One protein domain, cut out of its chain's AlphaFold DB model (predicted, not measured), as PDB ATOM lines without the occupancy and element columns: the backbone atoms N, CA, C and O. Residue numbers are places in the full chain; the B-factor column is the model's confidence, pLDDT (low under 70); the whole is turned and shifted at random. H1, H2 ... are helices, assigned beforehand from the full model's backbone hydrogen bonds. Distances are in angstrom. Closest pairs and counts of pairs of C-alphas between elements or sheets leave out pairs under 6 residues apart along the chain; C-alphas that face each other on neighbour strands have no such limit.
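Overview. This is residues 8 to 141 of the 455 residues of an uncharacterized protein of Phytophthora ramorum (UniProt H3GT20). With little regular structure, this is a compact body of loops and short helices H2 to H5; residues 8 to 20 of the long helix H1 stick out at one end, residues 134 to 139 at the other. The printed part has 134 residues, 45 in five named helices, H1 to H5 in order, with no named strand: all helix. It is only just loose, close to compact, with radius of gyration of the C-alphas 17.3 A and spans 73 by 32 by 25 A.

Along the chain. H1, residues 8 to 32, runs 38.0 A from C-alpha 8 at (-24.643, -45.895, 72.325). H2 is residues 61 to 68, 10.4 A; H3 75 to 78; H4 89 to 92; H5 126 to 129, ending at C-alpha 129 (-10.818, -50.662, 13.230).

Arrangement. H1 is apart from H2, H3, H4 and H5. H3 and H4 only just touch, with 3 pairs of C-alphas within 8 A, the closest Cys 78 and Gly 90, 4.7 A. O i to N i+4 pairs are within hydrogen-bond range throughout H2 and in 16 of 21 in H1; H3, H4 and H5 are too short for one.

Size, cuts and confidence. The printed part has no cut. Links H1 to H2 and H4 to H5 are long. Residues 8 to 25 and 133 to 141 have pLDDT under 70.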
ATOM      1  N   ALA A   8     -25.314 -46.870  73.183       51.34
ATOM      2  CA  ALA A   8     -24.643 -45.895  72.325       51.34
ATOM      3  C   ALA A   8     -23.528 -46.501  71.446       51.34
ATOM      4  O   ALA A   8     -23.398 -46.114  70.285       51.34
ATOM      5  N   LEU A   9     -22.761 -47.486  71.947       48.31
ATOM      6  CA  LEU A   9     -21.641 -48.065  71.180       48.31
ATOM      7  C   LEU A   9     -22.084 -48.803  69.901       48.31
ATOM      8  O   LEU A   9     -21.326 -48.853  68.936       48.31
ATOM      9  N   LEU A  10     -23.305 -49.347  69.866       49.50
ATOM     10  CA  LEU A  10     -23.827 -50.065  68.692       49.50
ATOM     11  C   LEU A  10     -24.298 -49.122  67.570       49.50
ATOM     12  O   LEU A  10     -24.352 -49.530  66.407       49.50
ATOM     13  N   LEU A  11     -24.607 -47.861  67.892       48.78
ATOM     14  CA  LEU A  11     -25.044 -46.867  66.906       48.78
ATOM     15  C   LEU A  11     -23.860 -46.203  66.185       48.78
ATOM     16  O   LEU A  11     -23.907 -46.013  64.974       48.78
ATOM     17  N   ALA A  12     -22.769 -45.912  66.898       51.97
ATOM     18  CA  ALA A  12     -21.576 -45.307  66.297       51.97
ATOM     19  C   ALA A  12     -20.934 -46.219  65.230       51.97
ATOM     20  O   ALA A  12     -20.661 -45.779  64.111       51.97
ATOM     21  N   GLY A  13     -20.761 -47.510  65.541       47.22
ATOM     22  CA  GLY A  13     -20.155 -48.476  64.616       47.22
ATOM     23  C   GLY A  13     -20.982 -48.748  63.353       47.22
ATOM     24  O   GLY A  13     -20.416 -49.082  62.315       47.22
ATOM     25  N   SER A  14     -22.307 -48.573  63.407       54.16
ATOM     26  CA  SER A  14     -23.187 -48.785  62.250       54.16
ATOM     27  C   SER A  14     -23.259 -47.579  61.304       54.16
ATOM     28  O   SER A  14     -23.517 -47.772  60.119       54.16
ATOM     29  N   ILE A  15     -22.964 -46.361  61.775       51.91
ATOM     30  CA  ILE A  15     -22.874 -45.162  60.920       51.91
ATOM     31  C   ILE A  15     -21.549 -45.146  60.141       51.91
ATOM     32  O   ILE A  15     -21.558 -44.974  58.921       51.91
ATOM     33  N   ALA A  16     -20.420 -45.409  60.814       51.91
ATOM     34  CA  ALA A  16     -19.097 -45.422  60.180       51.91
ATOM     35  C   ALA A  16     -19.021 -46.413  59.001       51.91
ATOM     36  O   ALA A  16     -18.594 -46.055  57.904       51.91
ATOM     37  N   PHE A  17     -19.545 -47.631  59.188       50.56
ATOM     38  CA  PHE A  17     -19.556 -48.678  58.158       50.56
ATOM     39  C   PHE A  17     -20.372 -48.299  56.904       50.56
ATOM     40  O   PHE A  17     -20.125 -48.817  55.816       50.56
ATOM     41  N   VAL A  18     -21.337 -47.379  57.024       53.12
ATOM     42  CA  VAL A  18     -22.114 -46.865  55.884       53.12
ATOM     43  C   VAL A  18     -21.341 -45.779  55.127       53.12
ATOM     44  O   VAL A  18     -21.380 -45.766  53.896       53.12
ATOM     45  N   GLN A  19     -20.590 -44.911  55.814       53.38
ATOM     46  CA  GLN A  19     -19.741 -43.899  55.160       53.38
ATOM     47  C   GLN A  19     -18.581 -44.531  54.369       53.38
ATOM     48  O   GLN A  19     -18.280 -44.081  53.260       53.38
ATOM     49  N   GLU A  20     -18.000 -45.617  54.886       52.94
ATOM     50  CA  GLU A  20     -16.997 -46.443  54.196       52.94
ATOM     51  C   GLU A  20     -17.530 -46.951  52.835       52.94
ATOM     52  O   GLU A  20     -16.931 -46.732  51.780       52.94
ATOM     53  N   LEU A  21     -18.725 -47.556  52.841       54.38
ATOM     54  CA  LEU A  21     -19.361 -48.137  51.652       54.38
ATOM     55  C   LEU A  21     -19.832 -47.085  50.635       54.38
ATOM     56  O   LEU A  21     -19.736 -47.318  49.429       54.38
ATOM     57  N   ILE A  22     -20.314 -45.922  51.090       56.50
ATOM     58  CA  ILE A  22     -20.653 -44.796  50.202       56.50
ATOM     59  C   ILE A  22     -19.402 -44.321  49.451       56.50
ATOM     60  O   ILE A  22     -19.460 -44.088  48.242       56.50
ATOM     61  N   SER A  23     -18.266 -44.235  50.147       61.75
ATOM     62  CA  SER A  23     -17.002 -43.758  49.579       61.75
ATOM     63  C   SER A  23     -16.477 -44.684  48.477       61.75
ATOM     64  O   SER A  23     -16.066 -44.200  47.423       61.75
ATOM     65  N   GLN A  24     -16.554 -46.007  48.662       63.62
ATOM     66  CA  GLN A  24     -16.088 -46.972  47.653       63.62
ATOM     67  C   GLN A  24     -16.982 -47.010  46.399       63.62
ATOM     68  O   GLN A  24     -16.465 -47.099  45.287       63.62
ATOM     69  N   VAL A  25     -18.306 -46.859  46.543       67.81
ATOM     70  CA  VAL A  25     -19.237 -46.785  45.394       67.81
ATOM     71  C   VAL A  25     -19.065 -45.487  44.593       67.81
ATOM     72  O   VAL A  25     -19.248 -45.479  43.376       67.81
ATOM     73  N   GLU A  26     -18.703 -44.385  45.246       71.50
ATOM     74  CA  GLU A  26     -18.358 -43.134  44.560       71.50
ATOM     75  C   GLU A  26     -16.967 -43.210  43.901       71.50
ATOM     76  O   GLU A  26     -16.786 -42.722  42.784       71.50
ATOM     77  N   ALA A  27     -15.997 -43.878  44.537       72.44
ATOM     78  CA  ALA A  27     -14.668 -44.099  43.971       72.44
ATOM     79  C   ALA A  27     -14.710 -44.950  42.692       72.44
ATOM     80  O   ALA A  27     -14.138 -44.541  41.681       72.44
ATOM     81  N   SER A  28     -15.438 -46.073  42.680       77.88
ATOM     82  CA  SER A  28     -15.552 -46.923  41.484       77.88
ATOM     83  C   SER A  28     -16.322 -46.255  40.342       77.88
ATOM     84  O   SER A  28     -15.951 -46.413  39.182       77.88
ATOM     85  N   ARG A  29     -17.321 -45.408  40.633       80.12
ATOM     86  CA  ARG A  29     -17.955 -44.547  39.612       80.12
ATOM     87  C   ARG A  29     -16.972 -43.561  38.984       80.12
ATOM     88  O   ARG A  29     -17.000 -43.365  37.772       80.12
ATOM     89  N   ARG A  30     -16.108 -42.942  39.795       84.38
ATOM     90  CA  ARG A  30     -15.070 -42.018  39.308       84.38
ATOM     91  C   ARG A  30     -14.000 -42.744  38.501       84.38
ATOM     92  O   ARG A  30     -13.619 -42.226  37.459       84.38
ATOM     93  N   TYR A  31     -13.579 -43.930  38.945       88.88
ATOM     94  CA  TYR A  31     -12.691 -44.830  38.205       88.88
ATOM     95  C   TYR A  31     -13.256 -45.124  36.810       88.88
ATOM     96  O   TYR A  31     -12.628 -44.817  35.801       88.88
ATOM     97  N   VAL A  32     -14.494 -45.620  36.755       90.94
ATOM     98  CA  VAL A  32     -15.205 -45.960  35.513       90.94
ATOM     99  C   VAL A  32     -15.352 -44.763  34.575       90.94
ATOM    100  O   VAL A  32     -15.193 -44.903  33.367       90.94
ATOM    101  N   ALA A  33     -15.605 -43.571  35.118       92.25
ATOM    102  CA  ALA A  33     -15.703 -42.344  34.335       92.25
ATOM    103  C   ALA A  33     -14.348 -41.815  33.816       92.25
ATOM    104  O   ALA A  33     -14.345 -40.843  33.067       92.25
ATOM    105  N   MET A  34     -13.204 -42.391  34.210       94.44
ATOM    106  CA  MET A  34     -11.868 -42.035  33.694       94.44
ATOM    107  C   MET A  34     -11.424 -42.893  32.499       94.44
ATOM    108  O   MET A  34     -10.289 -42.749  32.054       94.44
ATOM    109  N   LEU A  35     -12.311 -43.734  31.962       96.69
ATOM    110  CA  LEU A  35     -12.031 -44.667  30.872       96.69
ATOM    111  C   LEU A  35     -13.067 -44.527  29.740       96.69
ATOM    112  O   LEU A  35     -14.256 -44.350  30.039       96.69
ATOM    113  N   PRO A  36     -12.675 -44.663  28.457       96.94
ATOM    114  CA  PRO A  36     -13.643 -44.844  27.380       96.94
ATOM    115  C   PRO A  36     -14.455 -46.120  27.629       96.94
ATOM    116  O   PRO A  36     -13.940 -47.105  28.154       96.94
ATOM    117  N   ASN A  37     -15.757 -46.085  27.327       96.12
ATOM    118  CA  ASN A  37     -16.698 -47.204  27.497       96.12
ATOM    119  C   ASN A  37     -16.689 -47.936  28.869       96.12
ATOM    120  O   ASN A  37     -17.310 -48.990  28.994       96.12
ATOM    121  N   GLY A  38     -16.092 -47.386  29.936       93.44
ATOM    122  CA  GLY A  38     -15.820 -48.135  31.176       93.44
ATOM    123  C   GLY A  38     -17.042 -48.647  31.958       93.44
ATOM    124  O   GLY A  38     -16.903 -49.491  32.842       93.44
ATOM    125  N   ALA A  39     -18.241 -48.139  31.649       90.88
ATOM    126  CA  ALA A  39     -19.528 -48.572  32.210       90.88
ATOM    127  C   ALA A  39     -20.340 -49.487  31.266       90.88
ATOM    128  O   ALA A  39     -21.470 -49.855  31.592       90.88
ATOM    129  N   ASN A  40     -19.805 -49.762  30.074       93.31
ATOM    130  CA  ASN A  40     -20.519 -50.275  28.902       93.31
ATOM    131  C   ASN A  40     -20.059 -51.689  28.486       93.31
ATOM    132  O   ASN A  40     -20.691 -52.338  27.658       93.31
ATOM    133  N   VAL A  41     -18.980 -52.196  29.090       93.38
ATOM    134  CA  VAL A  41     -18.490 -53.566  28.878       93.38
ATOM    135  C   VAL A  41     -19.501 -54.574  29.434       93.38
ATOM    136  O   VAL A  41     -19.892 -54.528  30.604       93.38
ATOM    137  N   THR A  42     -19.969 -55.493  28.587       89.25
ATOM    138  CA  THR A  42     -21.150 -56.317  28.894       89.25
ATOM    139  C   THR A  42     -20.910 -57.242  30.089       89.25
ATOM    140  O   THR A  42     -20.081 -58.143  30.048       89.25
ATOM    141  N   GLY A  43     -21.681 -57.032  31.161       87.12
ATOM    142  CA  GLY A  43     -21.585 -57.779  32.421       87.12
ATOM    143  C   GLY A  43     -20.758 -57.091  33.514       87.12
ATOM    144  O   GLY A  43     -20.949 -57.402  34.691       87.12
ATOM    145  N   TYR A  44     -19.931 -56.102  33.164       88.19
ATOM    146  CA  TYR A  44     -18.983 -55.455  34.070       88.19
ATOM    147  C   TYR A  44     -19.402 -54.001  34.331       88.19
ATOM    148  O   TYR A  44     -19.368 -53.145  33.454       88.19
ATOM    149  N   ARG A  45     -19.824 -53.708  35.566       82.12
ATOM    150  CA  ARG A  45     -20.238 -52.356  35.997       82.12
ATOM    151  C   ARG A  45     -19.063 -51.469  36.390       82.12
ATOM    152  O   ARG A  45     -19.223 -50.253  36.444       82.12
ATOM    153  N   ALA A  46     -17.936 -52.092  36.715       86.94
ATOM    154  CA  ALA A  46     -16.659 -51.441  36.919       86.94
ATOM    155  C   ALA A  46     -15.544 -52.357  36.411       86.94
ATOM    156  O   ALA A  46     -15.127 -53.280  37.115       86.94
ATOM    157  N   ILE A  47     -15.081 -52.108  35.183       87.88
ATOM    158  CA  ILE A  47     -13.811 -52.663  34.697       87.88
ATOM    159  C   ILE A  47     -12.659 -52.173  35.589       87.88
ATOM    160  O   ILE A  47     -12.810 -51.187  36.310       87.88
ATOM    161  N   GLY A  48     -11.529 -52.879  35.604       88.75
ATOM    162  CA  GLY A  48     -10.449 -52.636  36.573       88.75
ATOM    163  C   GLY A  48     -10.627 -53.343  37.926       88.75
ATOM    164  O   GLY A  48      -9.664 -53.469  38.684       88.75
ATOM    165  N   HIS A  49     -11.824 -53.856  38.230       88.00
ATOM    166  CA  HIS A  49     -12.118 -54.597  39.459       88.00
ATOM    167  C   HIS A  49     -12.500 -56.057  39.151       88.00
ATOM    168  O   HIS A  49     -13.385 -56.292  38.330       88.00
ATOM    169  N   PRO A  50     -11.919 -57.057  39.846       83.56
ATOM    170  CA  PRO A  50     -12.124 -58.476  39.538       83.56
ATOM    171  C   PRO A  50     -13.522 -58.995  39.914       83.56
ATOM    172  O   PRO A  50     -13.882 -60.108  39.548       83.56
ATOM    173  N   ASP A  51     -14.314 -58.215  40.659       78.38
ATOM    174  CA  ASP A  51     -15.722 -58.520  40.933       78.38
ATOM    175  C   ASP A  51     -16.682 -57.925  39.883       78.38
ATOM    176  O   ASP A  51     -17.879 -58.211  39.921       78.38
ATOM    177  N   GLY A  52     -16.187 -57.072  38.977       77.75
ATOM    178  CA  GLY A  52     -16.992 -56.314  38.018       77.75
ATOM    179  C   GLY A  52     -18.008 -55.356  38.655       77.75
ATOM    180  O   GLY A  52     -18.870 -54.837  37.941       77.75
ATOM    181  N   THR A  53     -17.964 -55.120  39.973       76.25
ATOM    182  CA  THR A  53     -18.935 -54.281  40.702       76.25
ATOM    183  C   THR A  53     -18.336 -53.021  41.312       76.25
ATOM    184  O   THR A  53     -19.092 -52.085  41.585       76.25
ATOM    185  N   GLY A  54     -17.019 -52.985  41.547       73.62
ATOM    186  CA  GLY A  54     -16.352 -51.833  42.162       73.62
ATOM    187  C   GLY A  54     -16.742 -51.617  43.629       73.62
ATOM    188  O   GLY A  54     -16.668 -50.498  44.138       73.62
ATOM    189  N   ARG A  55     -17.207 -52.679  44.305       74.81
ATOM    190  CA  ARG A  55     -17.479 -52.718  45.756       74.81
ATOM    191  C   ARG A  55     -16.309 -53.276  46.564       74.81
ATOM    192  O   ARG A  55     -16.381 -53.315  47.787       74.81
ATOM    193  N   SER A  56     -15.280 -53.759  45.879       77.94
ATOM    194  CA  SER A  56     -14.031 -54.220  46.463       77.94
ATOM    195  C   SER A  56     -12.916 -53.256  46.080       77.94
ATOM    196  O   SER A  56     -12.802 -52.872  44.919       77.94
ATOM    197  N   ALA A  57     -12.048 -52.925  47.036       77.81
ATOM    198  CA  ALA A  57     -10.805 -52.203  46.767       77.81
ATOM    199  C   ALA A  57      -9.767 -53.053  45.997       77.81
ATOM    200  O   ALA A  57      -8.724 -52.539  45.602       77.81
ATOM    201  N   ALA A  58     -10.030 -54.349  45.781       84.62
ATOM    202  CA  ALA A  58      -9.210 -55.182  44.910       84.62
ATOM    203  C   ALA A  58      -9.313 -54.717  43.449       84.62
ATOM    204  O   ALA A  58     -10.402 -54.403  42.963       84.62
ATOM    205  N   VAL A  59      -8.179 -54.744  42.749       89.56
ATOM    206  CA  VAL A  59      -8.037 -54.381  41.335       89.56
ATOM    207  C   VAL A  59      -7.346 -55.500  40.555       89.56
ATOM    208  O   VAL A  59      -6.458 -56.187  41.076       89.56
ATOM    209  N   ASN A  60      -7.775 -55.698  39.313       92.62
ATOM    210  CA  ASN A  60      -7.216 -56.700  38.405       92.62
ATOM    211  C   ASN A  60      -5.948 -56.174  37.692       92.62
ATOM    212  O   ASN A  60      -5.357 -55.210  38.183       92.62
ATOM    213  N   ASN A  61      -5.443 -56.820  36.635       95.94
ATOM    214  CA  ASN A  61      -4.200 -56.387  35.975       95.94
ATOM    215  C   ASN A  61      -4.399 -54.992  35.375       95.94
ATOM    216  O   ASN A  61      -3.732 -54.050  35.802       95.94
ATOM    217  N   PHE A  62      -5.434 -54.834  34.548       96.69
ATOM    218  CA  PHE A  62      -5.865 -53.546  33.999       96.69
ATOM    219  C   PHE A  62      -6.021 -52.454  35.059       96.69
ATOM    220  O   PHE A  62      -5.524 -51.342  34.892       96.69
ATOM    221  N   GLY A  63      -6.652 -52.773  36.192       95.00
ATOM    222  CA  GLY A  63      -6.821 -51.832  37.297       95.00
ATOM    223  C   GLY A  63      -5.513 -51.407  37.967       95.00
ATOM    224  O   GLY A  63      -5.398 -50.267  38.420       95.00
ATOM    225  N   ARG A  64      -4.507 -52.287  38.006       95.31
ATOM    226  CA  ARG A  64      -3.169 -51.963  38.526       95.31
ATOM    227  C   ARG A  64      -2.340 -51.173  37.519       95.31
ATOM    228  O   ARG A  64      -1.623 -50.266  37.933       95.31
ATOM    229  N   ASP A  65      -2.454 -51.468  36.231       96.75
ATOM    230  CA  ASP A  65      -1.700 -50.765  35.192       96.75
ATOM    231  C   ASP A  65      -2.301 -49.389  34.860       96.75
ATOM    232  O   ASP A  65      -1.553 -48.424  34.693       96.75
ATOM    233  N   PHE A  66      -3.622 -49.219  34.972       96.69
ATOM    234  CA  PHE A  66      -4.246 -47.891  34.970       96.69
ATOM    235  C   PHE A  66      -3.815 -47.052  36.183       96.69
ATOM    236  O   PHE A  66      -3.515 -45.864  36.057       96.69
ATOM    237  N   ALA A  67      -3.715 -47.669  37.368       94.69
ATOM    238  CA  ALA A  67      -3.176 -47.009  38.555       94.69
ATOM    239  C   ALA A  67      -1.684 -46.645  38.397       94.69
ATOM    240  O   ALA A  67      -1.260 -45.593  38.880       94.69
ATOM    241  N   ARG A  68      -0.899 -47.467  37.682       95.69
ATOM    242  CA  ARG A  68       0.524 -47.225  37.375       95.69
ATOM    243  C   ARG A  68       0.726 -45.955  36.543       95.69
ATOM    244  O   ARG A  68       1.650 -45.201  36.831       95.69
ATOM    245  N   VAL A  69      -0.162 -45.680  35.583       95.81
ATOM    246  CA  VAL A  69      -0.176 -44.422  34.803       95.81
ATOM    247  C   VAL A  69      -0.965 -43.285  35.478       95.81
ATOM    248  O   VAL A  69      -1.323 -42.296  34.840       95.81
ATOM    249  N   GLY A  70      -1.245 -43.397  36.782       95.31
ATOM    250  CA  GLY A  70      -1.872 -42.335  37.574       95.31
ATOM    251  C   GLY A  70      -3.370 -42.137  37.326       95.31
ATOM    252  O   GLY A  70      -3.877 -41.041  37.559       95.31
ATOM    253  N   TYR A  71      -4.081 -43.177  36.872       94.00
ATOM    254  CA  TYR A  71      -5.500 -43.141  36.482       94.00
ATOM    255  C   TYR A  71      -5.805 -42.170  35.325       94.00
ATOM    256  O   TYR A  71      -6.899 -41.605  35.234       94.00
ATOM    257  N   ALA A  72      -4.831 -41.971  34.434       94.94
ATOM    258  CA  ALA A  72      -4.987 -41.224  33.195       94.94
ATOM    259  C   ALA A  72      -5.057 -42.180  31.997       94.94
ATOM    260  O   ALA A  72      -4.273 -43.121  31.896       94.94
ATOM    261  N   TRP A  73      -5.965 -41.917  31.055       97.31
ATOM    262  CA  TRP A  73      -6.003 -42.612  29.766       97.31
ATOM    263  C   TRP A  73      -4.870 -42.079  28.876       97.31
ATOM    264  O   TRP A  73      -5.059 -41.187  28.050       97.31
ATOM    265  N   THR A  74      -3.642 -42.531  29.146       96.56
ATOM    266  CA  THR A  74      -2.450 -42.146  28.381       96.56
ATOM    267  C   THR A  74      -2.378 -42.941  27.080       96.56
ATOM    268  O   THR A  74      -2.880 -44.060  27.005       96.56
ATOM    269  N   LYS A  75      -1.700 -42.405  26.055       95.56
ATOM    270  CA  LYS A  75      -1.483 -43.148  24.802       95.56
ATOM    271  C   LYS A  75      -0.720 -44.459  25.024       95.56
ATOM    272  O   LYS A  75      -1.013 -45.439  24.356       95.56
ATOM    273  N   GLU A  76       0.213 -44.483  25.973       96.81
ATOM    274  CA  GLU A  76       0.945 -45.689  26.379       96.81
ATOM    275  C   GLU A  76       0.007 -46.748  26.973       96.81
ATOM    276  O   GLU A  76      -0.008 -47.877  26.500       96.81
ATOM    277  N   PHE A  77      -0.835 -46.378  27.945       98.00
ATOM    278  CA  PHE A  77      -1.778 -47.315  28.557       98.00
ATOM    279  C   PHE A  77      -2.866 -47.770  27.582       98.00
ATOM    280  O   PHE A  77      -3.234 -48.937  27.571       98.00
ATOM    281  N   CYS A  78      -3.363 -46.873  26.736       98.06
ATOM    282  CA  CYS A  78      -4.347 -47.206  25.715       98.06
ATOM    283  C   CYS A  78      -3.779 -48.134  24.621       98.06
ATOM    284  O   CYS A  78      -4.485 -49.026  24.162       98.06
ATOM    285  N   MET A  79      -2.502 -47.988  24.246       96.81
ATOM    286  CA  MET A  79      -1.821 -48.896  23.309       96.81
ATOM    287  C   MET A  79      -1.289 -50.184  23.964       96.81
ATOM    288  O   MET A  79      -0.688 -51.003  23.274       96.81
ATOM    289  N   ASN A  80      -1.487 -50.381  25.270       97.62
ATOM    290  CA  ASN A  80      -1.058 -51.597  25.954       97.62
ATOM    291  C   ASN A  80      -2.039 -52.754  25.697       97.62
ATOM    292  O   ASN A  80      -3.245 -52.581  25.866       97.62
ATOM    293  N   ASP A  81      -1.505 -53.926  25.362       97.75
ATOM    294  CA  ASP A  81      -2.188 -55.219  25.480       97.75
ATOM    295  C   ASP A  81      -1.995 -55.719  26.925       97.75
ATOM    296  O   ASP A  81      -0.862 -55.866  27.401       97.75
ATOM    297  N   THR A  82      -3.090 -55.872  27.671       97.38
ATOM    298  CA  THR A  82      -3.051 -56.073  29.133       97.38
ATOM    299  C   THR A  82      -3.198 -57.536  29.555       97.38
ATOM    300  O   THR A  82      -2.736 -57.909  30.640       97.38
ATOM    301  N   ASP A  83      -3.810 -58.376  28.722       96.62
ATOM    302  CA  ASP A  83      -4.012 -59.805  28.993       96.62
ATOM    303  C   ASP A  83      -3.333 -60.742  27.979       96.62
ATOM    304  O   ASP A  83      -3.167 -61.929  28.280       96.62
ATOM    305  N   GLY A  84      -2.822 -60.201  26.871       97.12
ATOM    306  CA  GLY A  84      -2.015 -60.899  25.877       97.12
ATOM    307  C   GLY A  84      -2.811 -61.475  24.707       97.12
ATOM    308  O   GLY A  84      -2.339 -62.446  24.106       97.12
ATOM    309  N   ASP A  85      -4.008 -60.958  24.411       96.69
ATOM    310  CA  ASP A  85      -4.859 -61.468  23.324       96.69
ATOM    311  C   ASP A  85      -4.527 -60.920  21.924       96.69
ATOM    312  O   ASP A  85      -4.966 -61.485  20.915       96.69
ATOM    313  N   GLY A  86      -3.670 -59.894  21.850       96.25
ATOM    314  CA  GLY A  86      -3.240 -59.241  20.615       96.25
ATOM    315  C   GLY A  86      -3.991 -57.948  20.282       96.25
ATOM    316  O   GLY A  86      -3.643 -57.303  19.287       96.25
ATOM    317  N   GLN A  87      -4.984 -57.552  21.081       96.69
ATOM    318  CA  GLN A  87      -5.617 -56.236  21.011       96.69
ATOM    319  C   GLN A  87      -4.981 -55.239  21.986       96.69
ATOM    320  O   GLN A  87      -4.372 -55.600  22.988       96.69
ATOM    321  N   THR A  88      -5.181 -53.949  21.729       97.69
ATOM    322  CA  THR A  88      -4.891 -52.899  22.710       97.69
ATOM    323  C   THR A  88      -6.122 -52.568  23.553       97.69
ATOM    324  O   THR A  88      -7.252 -52.597  23.056       97.69
ATOM    325  N   ASN A  89      -5.900 -52.116  24.792       98.19
ATOM    326  CA  ASN A  89      -6.925 -51.515  25.657       98.19
ATOM    327  C   ASN A  89      -7.809 -50.495  24.899       98.19
ATOM    328  O   ASN A  89      -9.004 -50.363  25.172       98.19
ATOM    329  N   GLY A  90      -7.213 -49.754  23.957       97.25
ATOM    330  CA  GLY A  90      -7.876 -48.812  23.062       97.25
ATOM    331  C   GLY A  90      -8.846 -49.460  22.087       97.25
ATOM    332  O   GLY A  90      -9.988 -49.017  22.003       97.25
ATOM    333  N   GLN A  91      -8.433 -50.511  21.377       96.88
ATOM    334  CA  GLN A  91      -9.332 -51.271  20.503       96.88
ATOM    335  C   GLN A  91     -10.508 -51.822  21.318       96.88
ATOM    336  O   GLN A  91     -11.665 -51.524  21.031       96.88
ATOM    337  N   GLU A  92     -10.230 -52.510  22.418       97.69
ATOM    338  CA  GLU A  92     -11.273 -53.119  23.241       97.69
ATOM    339  C   GLU A  92     -12.303 -52.138  23.812       97.69
ATOM    340  O   GLU A  92     -13.493 -52.454  23.886       97.69
ATOM    341  N   LEU A  93     -11.865 -50.940  24.214       97.56
ATOM    342  CA  LEU A  93     -12.727 -49.910  24.796       97.56
ATOM    343  C   LEU A  93     -13.192 -48.847  23.782       97.56
ATOM    344  O   LEU A  93     -13.786 -47.843  24.184       97.56
ATOM    345  N   GLY A  94     -13.001 -49.066  22.479       96.12
ATOM    346  CA  GLY A  94     -13.558 -48.225  21.409       96.12
ATOM    347  C   GLY A  94     -12.813 -46.917  21.114       96.12
ATOM    348  O   GLY A  94     -13.373 -46.027  20.477       96.12
ATOM    349  N   ASP A  95     -11.563 -46.792  21.549       96.44
ATOM    350  CA  ASP A  95     -10.623 -45.714  21.210       96.44
ATOM    351  C   ASP A  95      -9.285 -46.304  20.698       96.44
ATOM    352  O   ASP A  95      -8.242 -46.109  21.323       96.44
ATOM    353  N   PRO A  96      -9.264 -47.027  19.556       94.81
ATOM    354  CA  PRO A  96      -8.033 -47.602  18.982       94.81
ATOM    355  C   PRO A  96      -6.983 -46.537  18.627       94.81
ATOM    356  O   PRO A  96      -5.804 -46.832  18.461       94.81
ATOM    357  N   CYS A  97      -7.420 -45.285  18.499       92.94
ATOM    358  CA  CYS A  97      -6.600 -44.127  18.186       92.94
ATOM    359  C   CYS A  97      -5.898 -43.519  19.405       92.94
ATOM    360  O   CYS A  97      -4.980 -42.708  19.234       92.94
ATOM    361  N   CYS A  98      -6.314 -43.891  20.618       95.06
ATOM    362  CA  CYS A  98      -5.827 -43.330  21.875       95.06
ATOM    363  C   CYS A  98      -5.933 -41.800  21.931       95.06
ATOM    364  O   CYS A  98      -4.983 -41.096  22.291       95.06
ATOM    365  N   GLN A  99      -7.098 -41.300  21.519       94.25
ATOM    366  CA  GLN A  99      -7.451 -39.883  21.456       94.25
ATOM    367  C   GLN A  99      -8.572 -39.500  22.435       94.25
ATOM    368  O   GLN A  99      -8.862 -38.305  22.576       94.25
ATOM    369  N   TRP A 100      -9.214 -40.464  23.101       96.38
ATOM    370  CA  TRP A 100     -10.261 -40.187  24.078       96.38
ATOM    371  C   TRP A 100      -9.698 -39.395  25.258       96.38
ATOM    372  O   TRP A 100      -8.665 -39.715  25.847       96.38
ATOM    373  N   ASN A 101     -10.425 -38.362  25.656       94.81
ATOM    374  CA  ASN A 101     -10.165 -37.620  26.874       94.81
ATOM    375  C   ASN A 101     -11.495 -37.196  27.487       94.81
ATOM    376  O   ASN A 101     -12.196 -36.362  26.917       94.81
ATOM    377  N   ARG A 102     -11.790 -37.692  28.696       93.31
ATOM    378  CA  ARG A 102     -12.988 -37.379  29.502       93.31
ATOM    379  C   ARG A 102     -13.465 -35.918  29.459       93.31
ATOM    380  O   ARG A 102     -14.649 -35.669  29.654       93.31
ATOM    381  N   THR A 103     -12.549 -34.960  29.299       92.25
ATOM    382  CA  THR A 103     -12.839 -33.520  29.396       92.25
ATOM    383  C   THR A 103     -12.748 -32.802  28.049       92.25
ATOM    384  O   THR A 103     -13.597 -31.962  27.772       92.25
ATOM    385  N   SER A 104     -11.737 -33.100  27.221       94.38
ATOM    386  CA  SER A 104     -11.484 -32.371  25.963       94.38
ATOM    387  C   SER A 104     -11.890 -33.117  24.690       94.38
ATOM    388  O   SER A 104     -12.055 -32.474  23.660       94.38
ATOM    389  N   ASN A 105     -12.039 -34.443  24.744       92.88
ATOM    390  CA  ASN A 105     -12.500 -35.270  23.627       92.88
ATOM    391  C   ASN A 105     -13.200 -36.548  24.143       92.88
ATOM    392  O   ASN A 105     -12.633 -37.636  24.055       92.88
ATOM    393  N   PRO A 106     -14.403 -36.464  24.739       92.88
ATOM    394  CA  PRO A 106     -15.081 -37.621  25.332       92.88
ATOM    395  C   PRO A 106     -15.738 -38.551  24.289       92.88
ATOM    396  O   PRO A 106     -16.676 -39.278  24.618       92.88
ATOM    397  N   VAL A 107     -15.278 -38.511  23.035       91.56
ATOM    398  CA  VAL A 107     -15.803 -39.277  21.898       91.56
ATOM    399  C   VAL A 107     -15.026 -40.589  21.763       91.56
ATOM    400  O   VAL A 107     -13.826 -40.623  22.004       91.56
ATOM    401  N   VAL A 108     -15.723 -41.660  21.391       94.06
ATOM    402  CA  VAL A 108     -15.177 -42.991  21.077       94.06
ATOM    403  C   VAL A 108     -15.627 -43.380  19.669       94.06
ATOM    404  O   VAL A 108     -16.687 -42.929  19.227       94.06
ATOM    405  N   LEU A 109     -14.852 -44.202  18.960       91.69
ATOM    406  CA  LEU A 109     -15.192 -44.653  17.605       91.69
ATOM    407  C   LEU A 109     -16.378 -45.636  17.631       91.69
ATOM    408  O   LEU A 109     -17.247 -45.566  16.763       91.69
ATOM    409  N   TRP A 110     -16.473 -46.499  18.652       93.88
ATOM    410  CA  TRP A 110     -17.639 -47.364  18.880       93.88
ATOM    411  C   TRP A 110     -18.028 -47.502  20.355       93.88
ATOM    412  O   TRP A 110     -17.263 -47.223  21.274       93.88
ATOM    413  N   THR A 111     -19.271 -47.938  20.568       94.38
ATOM    414  CA  THR A 111     -19.890 -48.208  21.879       94.38
ATOM    415  C   THR A 111     -20.588 -49.572  21.937       94.38
ATOM    416  O   THR A 111     -21.147 -49.943  22.965       94.38
ATOM    417  N   ILE A 112     -20.583 -50.332  20.844       93.19
ATOM    418  CA  ILE A 112     -21.133 -51.688  20.747       93.19
ATOM    419  C   ILE A 112     -19.972 -52.592  20.324       93.19
ATOM    420  O   ILE A 112     -19.075 -52.139  19.622       93.19
ATOM    421  N   GLY A 113     -19.952 -53.847  20.773       93.62
ATOM    422  CA  GLY A 113     -18.851 -54.769  20.466       93.62
ATOM    423  C   GLY A 113     -17.547 -54.495  21.224       93.62
ATOM    424  O   GLY A 113     -16.533 -55.054  20.839       93.62
ATOM    425  N   VAL A 114     -17.582 -53.669  22.279       96.69
ATOM    426  CA  VAL A 114     -16.469 -53.475  23.227       96.69
ATOM    427  C   VAL A 114     -16.262 -54.700  24.122       96.69
ATOM    428  O   VAL A 114     -17.237 -55.352  24.522       96.69
ATOM    429  N   SER A 115     -15.009 -54.974  24.478       96.19
ATOM    430  CA  SER A 115     -14.588 -56.143  25.259       96.19
ATOM    431  C   SER A 115     -13.953 -55.774  26.614       96.19
ATOM    432  O   SER A 115     -14.262 -54.711  27.158       96.19
ATOM    433  N   HIS A 116     -13.211 -56.686  27.255       96.00
ATOM    434  CA  HIS A 116     -12.780 -56.549  28.651       96.00
ATOM    435  C   HIS A 116     -11.260 -56.767  28.800       96.00
ATOM    436  O   HIS A 116     -10.873 -57.931  28.930       96.00
ATOM    437  N   PRO A 117     -10.448 -55.696  28.968       96.88
ATOM    438  CA  PRO A 117      -8.975 -55.756  28.885       96.88
ATOM    439  C   PRO A 117      -8.212 -56.410  30.051       96.88
ATOM    440  O   PRO A 117      -7.275 -55.856  30.621       96.88
ATOM    441  N   ASP A 118      -8.674 -57.572  30.484       95.69
ATOM    442  CA  ASP A 118      -8.107 -58.412  31.547       95.69
ATOM    443  C   ASP A 118      -8.607 -59.871  31.408       95.69
ATOM    444  O   ASP A 118      -8.601 -60.652  32.361       95.69
ATOM    445  N   ASN A 119      -9.161 -60.216  30.246       94.94
ATOM    446  CA  ASN A 119      -9.838 -61.465  29.949       94.94
ATOM    447  C   ASN A 119      -9.744 -61.792  28.445       94.94
ATOM    448  O   ASN A 119     -10.754 -61.735  27.742       94.94
ATOM    449  N   ALA A 120      -8.567 -62.264  28.020       96.44
ATOM    450  CA  ALA A 120      -8.165 -62.710  26.673       96.44
ATOM    451  C   ALA A 120      -9.056 -63.775  25.975       96.44
ATOM    452  O   ALA A 120      -8.672 -64.402  24.988       96.44
ATOM    453  N   SER A 121     -10.233 -64.080  26.525       96.12
ATOM    454  CA  SER A 121     -11.307 -64.856  25.887       96.12
ATOM    455  C   SER A 121     -12.473 -63.982  25.405       96.12
ATOM    456  O   SER A 121     -13.442 -64.510  24.857       96.12
ATOM    457  N   LEU A 122     -12.415 -62.667  25.631       94.94
ATOM    458  CA  LEU A 122     -13.388 -61.675  25.189       94.94
ATOM    459  C   LEU A 122     -12.675 -60.687  24.263       94.94
ATOM    460  O   LEU A 122     -12.114 -59.711  24.732       94.94
ATOM    461  N   VAL A 123     -12.742 -60.934  22.956       95.75
ATOM    462  CA  VAL A 123     -12.203 -60.034  21.924       95.75
ATOM    463  C   VAL A 123     -13.288 -59.123  21.344       95.75
ATOM    464  O   VAL A 123     -14.462 -59.507  21.283       95.75
ATOM    465  N   SER A 124     -12.899 -57.942  20.869       95.50
ATOM    466  CA  SER A 124     -13.719 -57.090  19.999       95.50
ATOM    467  C   SER A 124     -13.584 -57.536  18.529       95.50
ATOM    468  O   SER A 124     -12.605 -58.176  18.144       95.50
ATOM    469  N   ASP A 125     -14.566 -57.231  17.669       95.00
ATOM    470  CA  ASP A 125     -14.463 -57.569  16.237       95.00
ATOM    471  C   ASP A 125     -13.488 -56.611  15.537       95.00
ATOM    472  O   ASP A 125     -13.772 -55.420  15.408       95.00
ATOM    473  N   SER A 126     -12.366 -57.129  15.031       91.88
ATOM    474  CA  SER A 126     -11.312 -56.328  14.390       91.88
ATOM    475  C   SER A 126     -11.756 -55.558  13.143       91.88
ATOM    476  O   SER A 126     -11.094 -54.599  12.740       91.88
ATOM    477  N   LYS A 127     -12.927 -55.879  12.573       91.69
ATOM    478  CA  LYS A 127     -13.570 -55.046  11.543       91.69
ATOM    479  C   LYS A 127     -13.892 -53.628  12.030       91.69
ATOM    480  O   LYS A 127     -13.969 -52.731  11.197       91.69
ATOM    481  N   LEU A 128     -14.048 -53.412  13.340       89.25
ATOM    482  CA  LEU A 128     -14.357 -52.104  13.934       89.25
ATOM    483  C   LEU A 128     -13.212 -51.080  13.781       89.25
ATOM    484  O   LEU A 128     -13.470 -49.883  13.863       89.25
ATOM    485  N   TRP A 129     -11.977 -51.528  13.509       88.06
ATOM    486  CA  TRP A 129     -10.818 -50.662  13.230       88.06
ATOM    487  C   TRP A 129     -10.068 -50.992  11.933       88.06
ATOM    488  O   TRP A 129      -8.992 -50.447  11.691       88.06
ATOM    489  N   ALA A 130     -10.628 -51.837  11.064       83.94
ATOM    490  CA  ALA A 130      -9.984 -52.240   9.809       83.94
ATOM    491  C   ALA A 130      -9.752 -51.077   8.817       83.94
ATOM    492  O   ALA A 130      -8.944 -51.207   7.904       83.94
ATOM    493  N   ASN A 131     -10.440 -49.944   8.995       74.88
ATOM    494  CA  ASN A 131     -10.236 -48.696   8.251       74.88
ATOM    495  C   ASN A 131      -9.354 -47.667   8.986       74.88
ATOM    496  O   ASN A 131      -8.970 -46.672   8.384       74.88
ATOM    497  N   VAL A 132      -9.050 -47.881  10.272       76.75
ATOM    498  CA  VAL A 132      -8.231 -46.966  11.091       76.75
ATOM    499  C   VAL A 132      -6.738 -47.182  10.829       76.75
ATOM    500  O   VAL A 132      -5.950 -46.252  10.969       76.75
ATOM    501  N   TYR A 133      -6.343 -48.403  10.455       67.69
ATOM    502  CA  TYR A 133      -4.948 -48.804  10.273       67.69
ATOM    503  C   TYR A 133      -4.685 -49.180   8.809       67.69
ATOM    504  O   TYR A 133      -4.974 -50.299   8.388       67.69
ATOM    505  N   ASP A 134      -4.099 -48.270   8.028       63.75
ATOM    506  CA  ASP A 134      -3.618 -48.608   6.686       63.75
ATOM    507  C   ASP A 134      -2.250 -49.295   6.787       63.75
ATOM    508  O   ASP A 134      -1.203 -48.655   6.912       63.75
ATOM    509  N   GLU A 135      -2.259 -50.624   6.714       58.06
ATOM    510  CA  GLU A 135      -1.057 -51.464   6.723       58.06
ATOM    511  C   GLU A 135      -0.075 -51.093   5.589       58.06
ATOM    512  O   GLU A 135       1.143 -51.177   5.776       58.06
ATOM    513  N   SER A 136      -0.577 -50.602   4.447       61.72
ATOM    514  CA  SER A 136       0.231 -50.289   3.259       61.72
ATOM    515  C   SER A 136       1.020 -48.979   3.363       61.72
ATOM    516  O   SER A 136       2.099 -48.871   2.776       61.72
ATOM    517  N   THR A 137       0.537 -48.010   4.145       59.81
ATOM    518  CA  THR A 137       1.240 -46.741   4.424       59.81
ATOM    519  C   THR A 137       1.748 -46.627   5.864       59.81
ATOM    520  O   THR A 137       2.464 -45.677   6.184       59.81
ATOM    521  N   HIS A 138       1.382 -47.576   6.737       54.84
ATOM    522  CA  HIS A 138       1.508 -47.486   8.199       54.84
ATOM    523  C   HIS A 138       0.822 -46.238   8.799       54.84
ATOM    524  O   HIS A 138       1.134 -45.811   9.917       54.84
ATOM    525  N   HIS A 139      -0.131 -45.642   8.075       53.66
ATOM    526  CA  HIS A 139      -0.870 -44.478   8.540       53.66
ATOM    527  C   HIS A 139      -2.039 -44.902   9.431       53.66
ATOM    528  O   HIS A 139      -2.822 -45.783   9.079       53.66
ATOM    529  N   HIS A 140      -2.160 -44.254  10.590       65.31
ATOM    530  CA  HIS A 140      -3.372 -44.328  11.397       65.31
ATOM    531  C   HIS A 140      -4.292 -43.181  10.974       65.31
ATOM    532  O   HIS A 140      -4.081 -42.051  11.430       65.31
ATOM    533  N   ASP A 141      -5.293 -43.443  10.128       69.69
ATOM    534  CA  ASP A 141      -6.334 -42.442   9.887       69.69
ATOM    535  C   ASP A 141      -7.307 -42.432  11.071       69.69
ATOM    536  O   ASP A 141      -8.300 -43.151  11.146       69.69
TER     537      ASP A 141